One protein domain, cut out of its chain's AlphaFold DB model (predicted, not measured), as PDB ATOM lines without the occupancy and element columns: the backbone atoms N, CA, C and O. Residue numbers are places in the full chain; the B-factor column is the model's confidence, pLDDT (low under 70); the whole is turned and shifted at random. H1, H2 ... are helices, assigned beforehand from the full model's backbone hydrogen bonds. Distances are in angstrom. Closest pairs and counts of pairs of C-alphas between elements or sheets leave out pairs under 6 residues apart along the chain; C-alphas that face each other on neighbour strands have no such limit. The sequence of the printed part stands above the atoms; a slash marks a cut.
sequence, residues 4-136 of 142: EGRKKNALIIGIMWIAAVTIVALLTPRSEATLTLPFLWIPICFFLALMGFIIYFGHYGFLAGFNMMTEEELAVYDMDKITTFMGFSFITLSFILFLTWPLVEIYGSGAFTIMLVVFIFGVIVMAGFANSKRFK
ATOM      1  N   GLU A   4      51.166  28.534 -38.163       57.97
ATOM      2  CA  GLU A   4      51.143  27.913 -36.831       57.97
ATOM      3  C   GLU A   4      50.417  28.735 -35.753       57.97
ATOM      4  O   GLU A   4      49.600  28.200 -35.005       57.97
ATOM      5  N   GLY A   5      50.650  30.051 -35.696       61.91
ATOM      6  CA  GLY A   5      49.997  30.921 -34.712       61.91
ATOM      7  C   GLY A   5      48.490  31.042 -34.950       61.91
ATOM      8  O   GLY A   5      47.710  31.133 -34.005       61.91
ATOM      9  N   ARG A   6      48.062  30.971 -36.218       66.88
ATOM     10  CA  ARG A   6      46.637  30.946 -36.582       66.88
ATOM     11  C   ARG A   6      45.976  29.637 -36.164       66.88
ATOM     12  O   ARG A   6      44.864  29.688 -35.643       66.88
ATOM     13  N   LYS A   7      46.674  28.503 -36.314       68.19
ATOM     14  CA  LYS A   7      46.162  27.195 -35.886       68.19
ATOM     15  C   LYS A   7      45.944  27.128 -34.374       68.19
ATOM     16  O   LYS A   7      44.891  26.684 -33.926       68.19
ATOM     17  N   LYS A   8      46.892  27.658 -33.591       72.25
ATOM     18  CA  LYS A   8      46.774  27.740 -32.126       72.25
ATOM     19  C   LYS A   8      45.583  28.597 -31.684       72.25
ATOM     20  O   LYS A   8      44.820  28.177 -30.821       72.25
ATOM     21  N   ASN A   9      45.387  29.766 -32.294       75.38
ATOM     22  CA  ASN A   9      44.270  30.648 -31.944       75.38
ATOM     23  C   ASN A   9      42.911  30.042 -32.323       75.38
ATOM     24  O   ASN A   9      41.970  30.134 -31.540       75.38
ATOM     25  N   ALA A  10      42.814  29.388 -33.485       70.31
ATOM     26  CA  ALA A  10      41.601  28.685 -33.900       70.31
ATOM     27  C   ALA A  10      41.246  27.542 -32.935       70.31
ATOM     28  O   ALA A  10      40.083  27.401 -32.563       70.31
ATOM     29  N   LEU A  11      42.247  26.787 -32.469       73.31
ATOM     30  CA  LEU A  11      42.060  25.760 -31.445       73.31
ATOM     31  C   LEU A  11      41.541  26.360 -30.131       73.31
ATOM     32  O   LEU A  11      40.589  25.834 -29.566       73.31
ATOM     33  N   ILE A  12      42.129  27.462 -29.654       80.06
ATOM     34  CA  ILE A  12      41.701  28.115 -28.405       80.06
ATOM     35  C   ILE A  12      40.242  28.574 -28.504       80.06
ATOM     36  O   ILE A  12      39.442  28.233 -27.637       80.06
ATOM     37  N   ILE A  13      39.881  29.286 -29.579       79.38
ATOM     38  CA  ILE A  13      38.498  29.731 -29.832       79.38
ATOM     39  C   ILE A  13      37.550  28.530 -29.875       79.38
ATOM     40  O   ILE A  13      36.443  28.577 -29.349       79.38
ATOM     41  N   GLY A  14      38.013  27.434 -30.459       74.75
ATOM     42  CA  GLY A  14      37.303  26.174 -30.512       74.75
ATOM     43  C   GLY A  14      37.017  25.496 -29.194       74.75
ATOM     44  O   GLY A  14      35.894  25.076 -28.934       74.75
ATOM     45  N   ILE A  15      38.037  25.394 -28.351       80.00
ATOM     46  CA  ILE A  15      37.907  24.830 -27.010       80.00
ATOM     47  C   ILE A  15      36.983  25.716 -26.174       80.00
ATOM     48  O   ILE A  15      36.090  25.201 -25.504       80.00
ATOM     49  N   MET A  16      37.148  27.042 -26.257       82.81
ATOM     50  CA  MET A  16      36.247  27.997 -25.605       82.81
ATOM     51  C   MET A  16      34.802  27.808 -26.070       82.81
ATOM     52  O   MET A  16      33.886  27.846 -25.253       82.81
ATOM     53  N   TRP A  17      34.599  27.561 -27.365       83.50
ATOM     54  CA  TRP A  17      33.280  27.311 -27.929       83.50
ATOM     55  C   TRP A  17      32.642  26.034 -27.408       83.50
ATOM     56  O   TRP A  17      31.516  26.058 -26.921       83.50
ATOM     57  N   ILE A  18      33.380  24.928 -27.474       77.88
ATOM     58  CA  ILE A  18      32.918  23.638 -26.975       77.88
ATOM     59  C   ILE A  18      32.550  23.757 -25.492       77.88
ATOM     60  O   ILE A  18      31.463  23.339 -25.104       77.88
ATOM     61  N   ALA A  19      33.402  24.399 -24.687       82.69
ATOM     62  CA  ALA A  19      33.129  24.640 -23.276       82.69
ATOM     63  C   ALA A  19      31.854  25.472 -23.064       82.69
ATOM     64  O   ALA A  19      31.033  25.115 -22.222       82.69
ATOM     65  N   ALA A  20      31.646  26.538 -23.844       81.44
ATOM     66  CA  ALA A  20      30.441  27.361 -23.766       81.44
ATOM     67  C   ALA A  20      29.173  26.555 -24.093       81.44
ATOM     68  O   ALA A  20      28.205  26.603 -23.334       81.44
ATOM     69  N   VAL A  21      29.195  25.760 -25.168       77.50
ATOM     70  CA  VAL A  21      28.076  24.885 -25.555       77.50
ATOM     71  C   VAL A  21      27.792  23.849 -24.466       77.50
ATOM     72  O   VAL A  21      26.632  23.636 -24.119       77.50
ATOM     73  N   THR A  22      28.827  23.238 -23.878       75.94
ATOM     74  CA  THR A  22      28.674  22.282 -22.769       75.94
ATOM     75  C   THR A  22      28.086  22.937 -21.521       75.94
ATOM     76  O   THR A  22      27.196  22.362 -20.902       75.94
ATOM     77  N   ILE A  23      28.531  24.143 -21.155       82.06
ATOM     78  CA  ILE A  23      27.987  24.878 -20.005       82.06
ATOM     79  C   ILE A  23      26.506  25.182 -20.224       82.06
ATOM     80  O   ILE A  23      25.695  24.894 -19.348       82.06
ATOM     81  N   VAL A  24      26.133  25.699 -21.398       77.50
ATOM     82  CA  VAL A  24      24.722  25.963 -21.712       77.50
ATOM     83  C   VAL A  24      23.911  24.670 -21.648       77.50
ATOM     84  O   VAL A  24      22.876  24.645 -20.996       77.50
ATOM     85  N   ALA A  25      24.419  23.567 -22.201       72.00
ATOM     86  CA  ALA A  25      23.759  22.264 -22.126       72.00
ATOM     87  C   ALA A  25      23.489  21.775 -20.696       72.00
ATOM     88  O   ALA A  25      22.473  21.126 -20.449       72.00
ATOM     89  N   LEU A  26      24.399  22.064 -19.762       75.69
ATOM     90  CA  LEU A  26      24.259  21.698 -18.352       75.69
ATOM     91  C   LEU A  26      23.294  22.619 -17.596       75.69
ATOM     92  O   LEU A  26      22.646  22.166 -16.655       75.69
ATOM     93  N   LEU A  27      23.217  23.895 -17.987       77.12
ATOM     94  CA  LEU A  27      22.395  24.910 -17.326       77.12
ATOM     95  C   LEU A  27      20.962  24.983 -17.863       77.12
ATOM     96  O   LEU A  27      20.092  25.503 -17.165       77.12
ATOM     97  N   THR A  28      20.693  24.477 -19.072       71.81
ATOM     98  CA  THR A  28      19.341  24.476 -19.642       71.81
ATOM     99  C   THR A  28      18.400  23.625 -18.773       71.81
ATOM    100  O   THR A  28      18.629  22.419 -18.621       71.81
ATOM    101  N   PRO A  29      17.336  24.215 -18.193       66.50
ATOM    102  CA  PRO A  29      16.415  23.494 -17.323       66.50
ATOM    103  C   PRO A  29      15.705  22.375 -18.091       66.50
ATOM    104  O   PRO A  29      15.215  22.569 -19.200       66.50
ATOM    105  N   ARG A  30      15.638  21.184 -17.489       63.53
ATOM    106  CA  ARG A  30      15.000  20.001 -18.081       63.53
ATOM    107  C   ARG A  30      13.491  20.017 -17.818       63.53
ATOM    108  O   ARG A  30      13.012  19.312 -16.939       63.53
ATOM    109  N   SER A  31      12.748  20.843 -18.550       60.56
ATOM    110  CA  SER A  31      11.278  20.761 -18.618       60.56
ATOM    111  C   SER A  31      10.822  19.943 -19.837       60.56
ATOM    112  O   SER A  31      11.555  19.849 -20.824       60.56
ATOM    113  N   GLU A  32       9.612  19.372 -19.802       55.78
ATOM    114  CA  GLU A  32       9.059  18.560 -20.905       55.78
ATOM    115  C   GLU A  32       8.947  19.327 -22.238       55.78
ATOM    116  O   GLU A  32       9.161  18.751 -23.302       55.78
ATOM    117  N   ALA A  33       8.723  20.645 -22.197       52.97
ATOM    118  CA  ALA A  33       8.681  21.503 -23.387       52.97
ATOM    119  C   ALA A  33      10.080  21.819 -23.960       52.97
ATOM    120  O   ALA A  33      10.248  21.974 -25.167       52.97
ATOM    121  N   THR A  34      11.106  21.859 -23.107       52.06
ATOM    122  CA  THR A  34      12.520  22.058 -23.487       52.06
ATOM    123  C   THR A  34      13.240  20.754 -23.864       52.06
ATOM    124  O   THR A  34      14.438  20.749 -24.135       52.06
ATOM    125  N   LEU A  35      12.549  19.614 -23.867       51.44
ATOM    126  CA  LEU A  35      13.170  18.311 -24.127       51.44
ATOM    127  C   LEU A  35      13.172  17.906 -25.609       51.44
ATOM    128  O   LEU A  35      13.933  17.017 -25.982       51.44
ATOM    129  N   THR A  36      12.384  18.549 -26.474       56.41
ATOM    130  CA  THR A  36      12.124  18.017 -27.827       56.41
ATOM    131  C   THR A  36      12.943  18.667 -28.943       56.41
ATOM    132  O   THR A  36      13.375  17.968 -29.854       56.41
ATOM    133  N   LEU A  37      13.220  19.972 -28.872       54.09
ATOM    134  CA  LEU A  37      14.047  20.692 -29.855       54.09
ATOM    135  C   LEU A  37      15.424  21.137 -29.306       54.09
ATOM    136  O   LEU A  37      16.409  20.884 -29.989       54.09
ATOM    137  N   PRO A  38      15.578  21.674 -28.076       56.41
ATOM    138  CA  PRO A  38      16.880  22.138 -27.542       56.41
ATOM    139  C   PRO A  38      17.917  21.064 -27.388       56.41
ATOM    140  O   PRO A  38      19.093  21.231 -27.724       56.41
ATOM    141  N   PHE A  39      17.448  19.922 -26.925       61.06
ATOM    142  CA  PHE A  39      18.315  18.830 -26.568       61.06
ATOM    143  C   PHE A  39      18.965  18.157 -27.788       61.06
ATOM    144  O   PHE A  39      20.058  17.614 -27.669       61.06
ATOM    145  N   LEU A  40      18.344  18.235 -28.973       65.00
ATOM    146  CA  LEU A  40      18.890  17.660 -30.209       65.00
ATOM    147  C   LEU A  40      19.943  18.555 -30.881       65.00
ATOM    148  O   LEU A  40      20.839  18.050 -31.555       65.00
ATOM    149  N   TRP A  41      19.883  19.873 -30.686       71.19
ATOM    150  CA  TRP A  41      20.759  20.820 -31.385       71.19
ATOM    151  C   TRP A  41      22.155  20.902 -30.797       71.19
ATOM    152  O   TRP A  41      23.128  21.073 -31.530       71.19
ATOM    153  N   ILE A  42      22.259  20.757 -29.481       75.06
ATOM    154  CA  ILE A  42      23.533  20.799 -28.767       75.06
ATOM    155  C   ILE A  42      24.479  19.687 -29.263       75.06
ATOM    156  O   ILE A  42      25.601  20.017 -29.656       75.06
ATOM    157  N   PRO A  43      24.057  18.404 -29.351       78.06
ATOM    158  CA  PRO A  43      24.865  17.346 -29.954       78.06
ATOM    159  C   PRO A  43      25.270  17.632 -31.403       78.06
ATOM    160  O   PRO A  43      26.413  17.372 -31.772       78.06
ATOM    161  N   ILE A  44      24.372  18.199 -32.219       82.19
ATOM    162  CA  ILE A  44      24.660  18.527 -33.625       82.19
ATOM    163  C   ILE A  44      25.721  19.630 -33.717       82.19
ATOM    164  O   ILE A  44      26.693  19.489 -34.458       82.19
ATOM    165  N   CYS A  45      25.578  20.707 -32.940       84.06
ATOM    166  CA  CYS A  45      26.551  21.799 -32.896       84.06
ATOM    167  C   CYS A  45      27.915  21.297 -32.412       84.06
ATOM    168  O   CYS A  45      28.940  21.620 -33.010       84.06
ATOM    169  N   PHE A  46      27.928  20.462 -31.370       83.12
ATOM    170  CA  PHE A  46      29.147  19.846 -30.855       83.12
ATOM    171  C   PHE A  46      29.820  18.951 -31.904       83.12
ATOM    172  O   PHE A  46      31.025  19.064 -32.126       83.12
ATOM    173  N   PHE A  47      29.051  18.110 -32.599       86.38
ATOM    174  CA  PHE A  47      29.566  17.246 -33.658       86.38
ATOM    175  C   PHE A  47      30.152  18.052 -34.825       86.38
ATOM    176  O   PHE A  47      31.263  17.769 -35.269       86.38
ATOM    177  N   LEU A  48      29.454  19.097 -35.285       87.06
ATOM    178  CA  LEU A  48      29.947  19.991 -36.340       87.06
ATOM    179  C   LEU A  48      31.235  20.709 -35.925       87.06
ATOM    180  O   LEU A  48      32.173  20.785 -36.719       87.06
ATOM    181  N   ALA A  49      31.307  21.197 -34.684       87.38
ATOM    182  CA  ALA A  49      32.512  21.820 -34.152       87.38
ATOM    183  C   ALA A  49      33.682  20.825 -34.127       87.38
ATOM    184  O   ALA A  49      34.762  21.135 -34.629       87.38
ATOM    185  N   LEU A  50      33.460  19.611 -33.608       86.56
ATOM    186  CA  LEU A  50      34.470  18.554 -33.524       86.56
ATOM    187  C   LEU A  50      34.988  18.144 -34.910       86.56
ATOM    188  O   LEU A  50      36.201  18.091 -35.122       86.56
ATOM    189  N   MET A  51      34.083  17.907 -35.863       87.44
ATOM    190  CA  MET A  51      34.440  17.628 -37.257       87.44
ATOM    191  C   MET A  51      35.245  18.775 -37.861       87.44
ATOM    192  O   MET A  51      36.275  18.542 -38.492       87.44
ATOM    193  N   GLY A  52      34.830  20.016 -37.603       87.75
ATOM    194  CA  GLY A  52      35.561  21.198 -38.027       87.75
ATOM    195  C   GLY A  52      36.992  21.244 -37.488       87.75
ATOM    196  O   GLY A  52      37.908  21.508 -38.263       87.75
ATOM    197  N   PHE A  53      37.224  20.900 -36.214       86.62
ATOM    198  CA  PHE A  53      38.583  20.792 -35.664       86.62
ATOM    199  C   PHE A  53      39.402  19.703 -36.337       86.62
ATOM    200  O   PHE A  53      40.516  19.969 -36.784       86.62
ATOM    201  N   ILE A  54      38.856  18.493 -36.430       86.94
ATOM    202  CA  ILE A  54      39.552  17.341 -37.011       86.94
ATOM    203  C   ILE A  54      40.002  17.661 -38.442       86.94
ATOM    204  O   ILE A  54      41.181  17.494 -38.776       86.94
ATOM    205  N   ILE A  55      39.091  18.218 -39.247       87.81
ATOM    206  CA  ILE A  55      39.380  18.658 -40.611       87.81
ATOM    207  C   ILE A  55      40.414  19.784 -40.591       87.81
ATOM    208  O   ILE A  55      41.388  19.686 -41.319       87.81
ATOM    209  N   TYR A  56      40.285  20.799 -39.733       85.88
ATOM    210  CA  TYR A  56      41.231  21.923 -39.641       85.88
ATOM    211  C   TYR A  56      42.682  21.490 -39.347       85.88
ATOM    212  O   TYR A  56      43.631  22.143 -39.787       85.88
ATOM    213  N   PHE A  57      42.871  20.370 -38.642       83.31
ATOM    214  CA  PHE A  57      44.189  19.777 -38.385       83.31
ATOM    215  C   PHE A  57      44.767  18.964 -39.550       83.31
ATOM    216  O   PHE A  57      45.879  18.456 -39.429       83.31
ATOM    217  N   GLY A  58      44.066  18.880 -40.679       80.88
ATOM    218  CA  GLY A  58      44.556  18.229 -41.892       80.88
ATOM    219  C   GLY A  58      43.934  16.862 -42.172       80.88
ATOM    220  O   GLY A  58      44.305  16.232 -43.157       80.88
ATOM    221  N   HIS A  59      42.971  16.399 -41.366       83.75
ATOM    222  CA  HIS A  59      42.314  15.105 -41.583       83.75
ATOM    223  C   HIS A  59      41.233  15.214 -42.667       83.75
ATOM    224  O   HIS A  59      40.032  15.160 -42.400       83.75
ATOM    225  N   TYR A  60      41.665  15.375 -43.916       78.88
ATOM    226  CA  TYR A  60      40.781  15.525 -45.073       78.88
ATOM    227  C   TYR A  60      39.917  14.290 -45.363       78.88
ATOM    228  O   TYR A  60      38.897  14.431 -46.026       78.88
ATOM    229  N   GLY A  61      40.272  13.107 -44.845       75.75
ATOM    230  CA  GLY A  61      39.462  11.886 -44.975       75.75
ATOM    231  C   GLY A  61      38.064  11.995 -44.348       75.75
ATOM    232  O   GLY A  61      37.160  11.260 -44.727       75.75
ATOM    233  N   PHE A  62      37.844  12.961 -43.450       74.38
ATOM    234  CA  PHE A  62      36.512  13.271 -42.915       74.38
ATOM    235  C   PHE A  62      35.629  14.065 -43.890       74.38
ATOM    236  O   PHE A  62      34.435  14.236 -43.650       74.38
ATOM    237  N   LEU A  63      36.181  14.547 -45.007       78.88
ATOM    238  CA  LEU A  63      35.410  15.161 -46.080       78.88
ATOM    239  C   LEU A  63      34.981  14.070 -47.065       78.88
ATOM    240  O   LEU A  63      35.801  13.566 -47.831       78.88
ATOM    241  N   ALA A  64      33.685  13.746 -47.089       71.06
ATOM    242  CA  ALA A  64      33.126  12.666 -47.912       71.06
ATOM    243  C   ALA A  64      33.541  12.725 -49.398       71.06
ATOM    244  O   ALA A  64      33.770  11.689 -50.010       71.06
ATOM    245  N   GLY A  65      33.698  13.925 -49.969       71.75
ATOM    246  CA  GLY A  65      34.163  14.096 -51.350       71.75
ATOM    247  C   GLY A  65      35.653  13.808 -51.564       71.75
ATOM    248  O   GLY A  65      36.016  13.321 -52.623       71.75
ATOM    249  N   PHE A  66      36.511  14.066 -50.572       74.94
ATOM    250  CA  PHE A  66      37.955  13.808 -50.673       74.94
ATOM    251  C   PHE A  66      38.302  12.356 -50.338       74.94
ATOM    252  O   PHE A  66      39.265  11.826 -50.873       74.94
ATOM    253  N   ASN A  67      37.502  11.695 -49.497       77.94
ATOM    254  CA  ASN A  67      37.692  10.280 -49.169       77.94
ATOM    255  C   ASN A  67      37.407   9.331 -50.350       77.94
ATOM    256  O   ASN A  67      37.817   8.178 -50.326       77.94
ATOM    257  N   MET A  68      36.678   9.803 -51.367       78.50
ATOM    258  CA  MET A  68      36.365   9.037 -52.581       78.50
ATOM    259  C   MET A  68      37.292   9.359 -53.763       78.50
ATOM    260  O   MET A  68      37.154   8.740 -54.814       78.50
ATOM    261  N   MET A  69      38.207  10.321 -53.612       81.38
ATOM    262  CA  MET A  69      39.163  10.696 -54.656       81.38
ATOM    263  C   MET A  69      40.385   9.778 -54.644       81.38
ATOM    264  O   MET A  69      40.820   9.318 -53.587       81.38
ATOM    265  N   THR A  70      40.973   9.548 -55.818       83.62
ATOM    266  CA  THR A  70      42.253   8.833 -55.924       83.62
ATOM    267  C   THR A  70      43.413   9.702 -55.421       83.62
ATOM    268  O   THR A  70      43.306  10.928 -55.329       83.62
ATOM    269  N   GLU A  71      44.561   9.091 -55.118       83.38
ATOM    270  CA  GLU A  71      45.760   9.841 -54.709       83.38
ATOM    271  C   GLU A  71      46.204  10.866 -55.770       83.38
ATOM    272  O   GLU A  71      46.645  11.966 -55.430       83.38
ATOM    273  N   GLU A  72      46.024  10.544 -57.054       81.62
ATOM    274  CA  GLU A  72      46.332  11.432 -58.180       81.62
ATOM    275  C   GLU A  72      45.423  12.669 -58.201       81.62
ATOM    276  O   GLU A  72      45.890  13.790 -58.414       81.62
ATOM    277  N   GLU A  73      44.129  12.492 -57.925       80.50
ATOM    278  CA  GLU A  73      43.164  13.591 -57.842       80.50
ATOM    279  C   GLU A  73      43.433  14.481 -56.625       80.50
ATOM    280  O   GLU A  73      43.413  15.711 -56.732       80.50
ATOM    281  N   LEU A  74      43.756  13.873 -55.478       80.56
ATOM    282  CA  LEU A  74      44.132  14.583 -54.254       80.56
ATOM    283  C   LEU A  74      45.415  15.405 -54.437       80.56
ATOM    284  O   LEU A  74      45.522  16.510 -53.899       80.56
ATOM    285  N   ALA A  75      46.371  14.922 -55.236       82.50
ATOM    286  CA  ALA A  75      47.638  15.609 -55.476       82.50
ATOM    287  C   ALA A  75      47.461  16.997 -56.120       82.50
ATOM    288  O   ALA A  75      48.280  17.892 -55.868       82.50
ATOM    289  N   VAL A  76      46.378  17.202 -56.880       85.25
ATOM    290  CA  VAL A  76      46.025  18.474 -57.538       85.25
ATOM    291  C   VAL A  76      45.628  19.556 -56.528       85.25
ATOM    292  O   VAL A  76      45.760  20.752 -56.807       85.25
ATOM    293  N   TYR A  77      45.164  19.167 -55.344       83.12
ATOM    294  CA  TYR A  77      44.645  20.084 -54.339       83.12
ATOM    295  C   TYR A  77      45.699  20.508 -53.313       83.12
ATOM    296  O   TYR A  77      46.592  19.758 -52.915       83.12
ATOM    297  N   ASP A  78      45.593  21.756 -52.866       86.50
ATOM    298  CA  ASP A  78      46.316  22.285 -51.716       86.50
ATOM    299  C   ASP A  78      45.551  21.886 -50.446       86.50
ATOM    300  O   ASP A  78      44.678  22.612 -49.955       86.50
ATOM    301  N   MET A  79      45.845  20.675 -49.963       83.69
ATOM    302  CA  MET A  79      45.124  20.052 -48.853       83.69
ATOM    303  C   MET A  79      45.174  20.900 -47.585       83.69
ATOM    304  O   MET A  79      44.163  20.989 -46.898       83.69
ATOM    305  N   ASP A  80      46.278  21.601 -47.312       84.25
ATOM    306  CA  ASP A  80      46.393  22.512 -46.168       84.25
ATOM    307  C   ASP A  80      45.382  23.661 -46.249       84.25
ATOM    308  O   ASP A  80      44.721  23.990 -45.259       84.25
ATOM    309  N   LYS A  81      45.211  24.273 -47.427       83.94
ATOM    310  CA  LYS A  81      44.224  25.349 -47.602       83.94
ATOM    311  C   LYS A  81      42.794  24.839 -47.512       83.94
ATOM    312  O   LYS A  81      41.962  25.511 -46.904       83.94
ATOM    313  N   ILE A  82      42.509  23.681 -48.104       86.38
ATOM    314  CA  ILE A  82      41.161  23.095 -48.104       86.38
ATOM    315  C   ILE A  82      40.754  22.698 -46.698       86.38
ATOM    316  O   ILE A  82      39.694  23.099 -46.234       86.38
ATOM    317  N   THR A  83      41.608  21.953 -46.007       86.81
ATOM    318  CA  THR A  83      41.360  21.493 -44.638       86.81
ATOM    319  C   THR A  83      41.202  22.667 -43.676       86.81
ATOM    320  O   THR A  83      40.246  22.707 -42.905       86.81
ATOM    321  N   THR A  84      42.045  23.699 -43.800       85.12
ATOM    322  CA  THR A  84      41.909  24.941 -43.026       85.12
ATOM    323  C   THR A  84      40.578  25.644 -43.310       85.12
ATOM    324  O   THR A  84      39.884  26.041 -42.374       85.12
ATOM    325  N   PHE A  85      40.206  25.812 -44.584       86.06
ATOM    326  CA  PHE A  85      38.967  26.494 -44.970       86.06
ATOM    327  C   PHE A  85      37.729  25.714 -44.527       86.06
ATOM    328  O   PHE A  85      36.871  26.269 -43.844       86.06
ATOM    329  N   MET A  86      37.650  24.431 -44.879       86.88
ATOM    330  CA  MET A  86      36.522  23.566 -44.542       86.88
ATOM    331  C   MET A  86      36.382  23.425 -43.031       86.88
ATOM    332  O   MET A  86      35.296  23.631 -42.501       86.88
ATOM    333  N   GLY A  87      37.481  23.163 -42.321       86.19
ATOM    334  CA  GLY A  87      37.474  23.035 -40.869       86.19
ATOM    335  C   GLY A  87      36.999  24.307 -40.167       86.19
ATOM    336  O   GLY A  87      36.087  24.259 -39.342       86.19
ATOM    337  N   PHE A  88      37.529  25.470 -40.562       85.19
ATOM    338  CA  PHE A  88      37.071  26.761 -40.036       85.19
ATOM    339  C   PHE A  88      35.594  27.028 -40.353       85.19
ATOM    340  O   PHE A  88      34.860  27.581 -39.533       85.19
ATOM    341  N   SER A  89      35.145  26.611 -41.533       86.50
ATOM    342  CA  SER A  89      33.768  26.797 -41.966       86.50
ATOM    343  C   SER A  89      32.789  25.921 -41.180       86.50
ATOM    344  O   SER A  89      31.754  26.422 -40.755       86.50
ATOM    345  N   PHE A  90      33.133  24.662 -40.891       87.56
ATOM    346  CA  PHE A  90      32.347  23.789 -40.007       87.56
ATOM    347  C   PHE A  90      32.264  24.329 -38.575       87.56
ATOM    348  O   PHE A  90      31.182  24.349 -37.988       87.56
ATOM    349  N   ILE A  91      33.377  24.843 -38.039       86.88
ATOM    350  CA  ILE A  91      33.387  25.517 -36.733       86.88
ATOM    351  C   ILE A  91      32.434  26.716 -36.773       86.88
ATOM    352  O   ILE A  91      31.541  26.815 -35.938       86.88
ATOM    353  N   THR A  92      32.551  27.584 -37.777       85.06
ATOM    354  CA  THR A  92      31.691  28.771 -37.927       85.06
ATOM    355  C   THR A  92      30.212  28.398 -38.065       85.06
ATOM    356  O   THR A  92      29.359  29.013 -37.431       85.06
ATOM    357  N   LEU A  93      29.895  27.358 -38.839       85.88
ATOM    358  CA  LEU A  93      28.533  26.845 -38.968       85.88
ATOM    359  C   LEU A  93      27.975  26.359 -37.630       85.88
ATOM    360  O   LEU A  93      26.811  26.622 -37.344       85.88
ATOM    361  N   SER A  94      28.789  25.707 -36.793       86.62
ATOM    362  CA  SER A  94      28.351  25.280 -35.459       86.62
ATOM    363  C   SER A  94      27.959  26.463 -34.564       86.62
ATOM    364  O   SER A  94      26.950  26.387 -33.868       86.62
ATOM    365  N   PHE A  95      28.695  27.580 -34.643       83.88
ATOM    366  CA  PHE A  95      28.357  28.822 -33.942       83.88
ATOM    367  C   PHE A  95      27.042  29.410 -34.433       83.88
ATOM    368  O   PHE A  95      26.175  29.736 -33.626       83.88
ATOM    369  N   ILE A  96      26.893  29.538 -35.753       83.06
ATOM    370  CA  ILE A  96      25.681  30.095 -36.357       83.06
ATOM    371  C   ILE A  96      24.481  29.257 -35.936       83.06
ATOM    372  O   ILE A  96      23.519  29.815 -35.421       83.06
ATOM    373  N   LEU A  97      24.572  27.932 -36.090       80.88
ATOM    374  CA  LEU A  97      23.506  26.991 -35.767       80.88
ATOM    375  C   LEU A  97      23.083  27.109 -34.297       80.88
ATOM    376  O   LEU A  97      21.897  27.241 -34.015       80.88
ATOM    377  N   PHE A  98      24.035  27.168 -33.367       80.25
ATOM    378  CA  PHE A  98      23.735  27.368 -31.950       80.25
ATOM    379  C   PHE A  98      23.080  28.725 -31.664       80.25
ATOM    380  O   PHE A  98      22.120  28.794 -30.905       80.25
ATOM    381  N   LEU A  99      23.542  29.810 -32.291       78.50
ATOM    382  CA  LEU A  99      22.948  31.141 -32.121       78.50
ATOM    383  C   LEU A  99      21.558  31.275 -32.753       78.50
ATOM    384  O   LEU A  99      20.837  32.217 -32.435       78.50
ATOM    385  N   THR A 100      21.156  30.349 -33.627       76.50
ATOM    386  CA  THR A 100      19.778  30.315 -34.138       76.50
ATOM    387  C   THR A 100      18.774  29.840 -33.093       76.50
ATOM    388  O   THR A 100      17.586  30.125 -33.232       76.50
ATOM    389  N   TRP A 101      19.249  29.183 -32.030       75.00
ATOM    390  CA  TRP A 101      18.433  28.652 -30.944       75.00
ATOM    391  C   TRP A 101      17.402  29.665 -30.410       75.00
ATOM    392  O   TRP A 101      16.200  29.401 -30.504       75.00
ATOM    393  N   PRO A 102      17.807  30.862 -29.937       74.88
ATOM    394  CA  PRO A 102      16.869  31.812 -29.346       74.88
ATOM    395  C   PRO A 102      15.934  32.422 -30.396       74.88
ATOM    396  O   PRO A 102      14.822  32.830 -30.079       74.88
ATOM    397  N   LEU A 103      16.352  32.471 -31.667       73.00
ATOM    398  CA  LEU A 103      15.514  32.982 -32.753       73.00
ATOM    399  C   LEU A 103      14.323  32.057 -33.013       73.00
ATOM    400  O   LEU A 103      13.228  32.541 -33.290       73.00
ATOM    401  N   VAL A 104      14.506  30.741 -32.895       72.81
ATOM    402  CA  VAL A 104      13.400  29.783 -33.026       72.81
ATOM    403  C   VAL A 104      12.424  29.908 -31.854       72.81
ATOM    404  O   VAL A 104      11.217  29.835 -32.073       72.81
ATOM    405  N   GLU A 105      12.913  30.164 -30.637       72.75
ATOM    406  CA  GLU A 105      12.046  30.416 -29.474       72.75
ATOM    407  C   GLU A 105      11.221  31.703 -29.624       72.75
ATOM    408  O   GLU A 105      10.047  31.722 -29.263       72.75
ATOM    409  N   ILE A 106      11.805  32.766 -30.188       78.81
ATOM    410  CA  ILE A 106      11.143  34.074 -30.326       78.81
ATOM    411  C   ILE A 106      10.167  34.107 -31.510       78.81
ATOM    412  O   ILE A 106       9.072  34.656 -31.399       78.81
ATOM    413  N   TYR A 107      10.560  33.552 -32.659       78.50
ATOM    414  CA  TYR A 107       9.831  33.703 -33.926       78.50
ATOM    415  C   TYR A 107       9.069  32.440 -34.359       78.50
ATOM    416  O   TYR A 107       8.381  32.449 -35.383       78.50
ATOM    417  N   GLY A 108       9.172  31.351 -33.596       75.00
ATOM    418  CA  GLY A 108       8.487  30.093 -33.866       75.00
ATOM    419  C   GLY A 108       9.067  29.299 -35.045       75.00
ATOM    420  O   GLY A 108      10.130  29.591 -35.600       75.00
ATOM    421  N   SER A 109       8.343  28.254 -35.453       72.56
ATOM    422  CA  SER A 109       8.814  27.251 -36.423       72.56
ATOM    423  C   SER A 109       9.049  27.786 -37.844       72.56
ATOM    424  O   SER A 109       9.836  27.206 -38.590       72.56
ATOM    425  N   GLY A 110       8.430  28.908 -38.228       74.69
ATOM    426  CA  GLY A 110       8.674  29.547 -39.527       74.69
ATOM    427  C   GLY A 110      10.112  30.060 -39.671       74.69
ATOM    428  O   GLY A 110      10.733  29.878 -40.721       74.69
ATOM    429  N   ALA A 111      10.674  30.619 -38.594       73.88
ATOM    430  CA  ALA A 111      12.071  31.041 -38.567       73.88
ATOM    431  C   ALA A 111      13.019  29.843 -38.688       73.88
ATOM    432  O   ALA A 111      14.011  29.921 -39.408       73.88
ATOM    433  N   PHE A 112      12.682  28.709 -38.067       73.50
ATOM    434  CA  PHE A 112      13.473  27.485 -38.185       73.50
ATOM    435  C   PHE A 112      13.615  27.021 -39.642       73.50
ATOM    436  O   PHE A 112      14.731  26.779 -40.101       73.50
ATOM    437  N   THR A 113      12.514  26.962 -40.397       77.19
ATOM    438  CA  THR A 113      12.541  26.543 -41.808       77.19
ATOM    439  C   THR A 113      13.413  27.465 -42.659       77.19
ATOM    440  O   THR A 113      14.226  26.987 -43.450       77.19
ATOM    441  N   ILE A 114      13.294  28.784 -42.476       79.44
ATOM    442  CA  ILE A 114      14.114  29.768 -43.198       79.44
ATOM    443  C   ILE A 114      15.600  29.568 -42.874       79.44
ATOM    444  O   ILE A 114      16.429  29.528 -43.782       79.44
ATOM    445  N   MET A 115      15.941  29.379 -41.596       76.56
ATOM    446  CA  MET A 115      17.327  29.153 -41.179       76.56
ATOM    447  C   MET A 115      17.891  27.845 -41.734       76.56
ATOM    448  O   MET A 115      19.046  27.813 -42.151       76.56
ATOM    449  N   LEU A 116      17.085  26.784 -41.804       79.50
ATOM    450  CA  LEU A 116      17.494  25.506 -42.379       79.50
ATOM    451  C   LEU A 116      17.772  25.627 -43.887       79.50
ATOM    452  O   LEU A 116      18.770  25.094 -44.373       79.50
ATOM    453  N   VAL A 117      16.959  26.395 -44.621       83.75
ATOM    454  CA  VAL A 117      17.203  26.698 -46.044       83.75
ATOM    455  C   VAL A 117      18.499  27.490 -46.227       83.75
ATOM    456  O   VAL A 117      19.324  27.127 -47.067       83.75
ATOM    457  N   VAL A 118      18.720  28.534 -45.420       82.88
ATOM    458  CA  VAL A 118      19.957  29.334 -45.454       82.88
ATOM    459  C   VAL A 118      21.177  28.476 -45.112       82.88
ATOM    460  O   VAL A 118      22.215  28.596 -45.765       82.88
ATOM    461  N   PHE A 119      21.052  27.575 -44.137       83.00
ATOM    462  CA  PHE A 119      22.105  26.643 -43.749       83.00
ATOM    463  C   PHE A 119      22.485  25.706 -44.903       83.00
ATOM    464  O   PHE A 119      23.659  25.633 -45.269       83.00
ATOM    465  N   ILE A 120      21.504  25.039 -45.524       84.12
ATOM    466  CA  ILE A 120      21.741  24.143 -46.668       84.12
ATOM    467  C   ILE A 120      22.383  24.911 -47.825       84.12
ATOM    468  O   ILE A 120      23.373  24.452 -48.398       84.12
ATOM    469  N   PHE A 121      21.868  26.101 -48.142       83.50
ATOM    470  CA  PHE A 121      22.439  26.950 -49.183       83.50
ATOM    471  C   PHE A 121      23.903  27.310 -48.884       83.50
ATOM    472  O   PHE A 121      24.760  27.193 -49.761       83.50
ATOM    473  N   GLY A 122      24.219  27.668 -47.636       82.81
ATOM    474  CA  GLY A 122      25.585  27.953 -47.194       82.81
ATOM    475  C   GLY A 122      26.534  26.764 -47.364       82.81
ATOM    476  O   GLY A 122      27.651  26.938 -47.851       82.81
ATOM    477  N   VAL A 123      26.084  25.549 -47.034       82.50
ATOM    478  CA  VAL A 123      26.866  24.315 -47.231       82.50
ATOM    479  C   VAL A 123      27.131  24.054 -48.717       82.50
ATOM    480  O   VAL A 123      28.263  23.743 -49.086       82.50
ATOM    481  N   ILE A 124      26.131  24.234 -49.586       84.06
ATOM    482  CA  ILE A 124      26.288  24.065 -51.042       84.06
ATOM    483  C   ILE A 124      27.302  25.069 -51.599       84.06
ATOM    484  O   ILE A 124      28.217  24.686 -52.331       84.06
ATOM    485  N   VAL A 125      27.178  26.348 -51.230       84.25
ATOM    486  CA  VAL A 125      28.108  27.404 -51.661       84.25
ATOM    487  C   VAL A 125      29.529  27.103 -51.184       84.25
ATOM    488  O   VAL A 125      30.478  27.241 -51.954       84.25
ATOM    489  N   MET A 126      29.686  26.645 -49.943       83.38
ATOM    490  CA  MET A 126      30.976  26.261 -49.373       83.38
ATOM    491  C   MET A 126      31.613  25.086 -50.121       83.38
ATOM    492  O   MET A 126      32.789  25.164 -50.476       83.38
ATOM    493  N   ALA A 127      30.841  24.036 -50.414       77.44
ATOM    494  CA  ALA A 127      31.308  22.887 -51.187       77.44
ATOM    495  C   ALA A 127      31.717  23.292 -52.615       77.44
ATOM    496  O   ALA A 127      32.788  22.910 -53.091       77.44
ATOM    497  N   GLY A 128      30.918  24.135 -53.278       79.75
ATOM    498  CA  GLY A 128      31.250  24.686 -54.593       79.75
ATOM    499  C   GLY A 128      32.515  25.550 -54.568       79.75
ATOM    500  O   GLY A 128      33.363  25.450 -55.455       79.75
ATOM    501  N   PHE A 129      32.689  26.359 -53.521       81.38
ATOM    502  CA  PHE A 129      33.868  27.202 -53.357       81.38
ATOM    503  C   PHE A 129      35.137  26.384 -53.092       81.38
ATOM    504  O   PHE A 129      36.187  26.707 -53.655       81.38
ATOM    505  N   ALA A 130      35.044  25.303 -52.312       76.75
ATOM    506  CA  ALA A 130      36.151  24.378 -52.058       76.75
ATOM    507  C   ALA A 130      36.674  23.710 -53.346       76.75
ATOM    508  O   ALA A 130      37.870  23.459 -53.461       76.75
ATOM    509  N   ASN A 131      35.813  23.510 -54.352       74.94
ATOM    510  CA  ASN A 131      36.195  22.976 -55.666       74.94
ATOM    511  C   ASN A 131      36.776  24.042 -56.629       74.94
ATOM    512  O   ASN A 131      37.135  23.763 -57.778       74.94
ATOM    513  N   SER A 132      36.868  25.303 -56.201       77.06
ATOM    514  CA  SER A 132      37.374  26.377 -57.055       77.06
ATOM    515  C   SER A 132      38.887  26.274 -57.296       77.06
ATOM    516  O   SER A 132      39.653  25.732 -56.495       77.06
ATOM    517  N   LYS A 133      39.356  26.894 -58.388       72.31
ATOM    518  CA  LYS A 133      40.787  26.954 -58.751       72.31
ATOM    519  C   LYS A 133      41.684  27.533 -57.643       72.31
ATOM    520  O   LYS A 133      42.882  27.292 -57.670       72.31
ATOM    521  N   ARG A 134      41.132  28.269 -56.665       73.62
ATOM    522  CA  ARG A 134      41.881  28.839 -55.526       73.62
ATOM    523  C   ARG A 134      42.473  27.788 -54.589       73.62
ATOM    524  O   ARG A 134      43.441  28.089 -53.893       73.62
ATOM    525  N   PHE A 135      41.888  26.595 -54.563       79.75
ATOM    526  CA  PHE A 135      42.311  25.492 -53.705       79.75
ATOM    527  C   PHE A 135      43.103  24.418 -54.447       79.75
ATOM    528  O   PHE A 135      43.585  23.474 -53.832       79.75
ATOM    529  N   LYS A 136      43.271  24.565 -55.763       80.56
ATOM    530  CA  LYS A 136      44.188  23.735 -56.540       80.56
ATOM    531  C   LYS A 136      45.599  24.291 -56.382       80.56
ATOM    532  O   LYS A 136      45.786  25.510 -56.305       80.56
TER     533      LYS A 136
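AT A GLANCE: This is residues 4 to 136 of the 142 residues of an uncharacterized protein of Candidatus Methanoplasma termitum (UniProt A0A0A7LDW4). Four long helices, H1, H2, H4 and H6, run side by side and alternate in direction along one long axis, with H2 and H4 paired closely in the middle, H1 packed on that pair from one side and H6 on the other side of H4, touching it near one end. The short helices H3 and H5 sit at opposite ends of the body, and residues 31 to 36 stick out at the end where H5 lies. The printed part has 133 residues with six named helices, H1 to H6 in order, and no named strand; its class is all helix. It is only just compact, close to loose, with a radius of gyration of the C-alphas of 16.8 A, and is elongated, spanning 53 by 31 by 22 A.

HOW THE PARTS SIT: The longest helix, H1, residues 4 to 27, forms a helical hairpin with H2, residues 38 to 56. They touch at a shallow tilt of 13 degrees, opposite ways, with the C-alphas of Ile 18 and Phe 46 closest at 6.6 A. H2 touches H4, residues 79 to 99, opposite ways at a shallow tilt of 16 degrees; their closest C-alphas, those of Gly 52 and Gly 87, are 3.9 A apart. H1, with residues 10 to 17 alone, only just touches H4, with 3 pairs of C-alphas within 8 A, the closest being Gly 14 and Ile 91 at 7.4 A. H1, H2 and H4 make an up and down bundle, each helix running against the one before it. H4 also touches H6, residues 109 to 130, opposite ways at a shallow tilt of 7 degrees. They touch with residues 82 to 89 of H4 and residues 126 to 130 of H6 alone, and their closest C-alphas, those of Ile 82 and Ala 130, are 6.5 A apart. H5, residues 101 to 107, and H6 touch only at the corner by their link, with the C-alphas of Val 104 and Phe 112 closest at 5.6 A. H3, residues 71 to 75, touches no helix, and H6 is apart from H1 and H2. Every O i to N i+4 pair is within hydrogen-bond range in H1, H3, H4, H5 and H6; in H2 it is 12 of 15.

IN THESE COORDINATES: H1 measures 34.9 A from its first C-alpha, at (51.143, 27.913, -36.831), to its last. H2 measures 27.2 A, H4 29.9 A and H6 31.6 A, the last ending at C-alpha 130, (36.151, 24.378, -52.058).

THE WHOLE: The C-alphas farthest apart, those of Ser 31 and Glu 72, are 53.7 A apart. The printed part has no cut. The link from H2 to H3, residues 57 to 70, is long. The mean pLDDT of the printed part is 77.8; residues 4 to 7 and 29 to 40 are under 70.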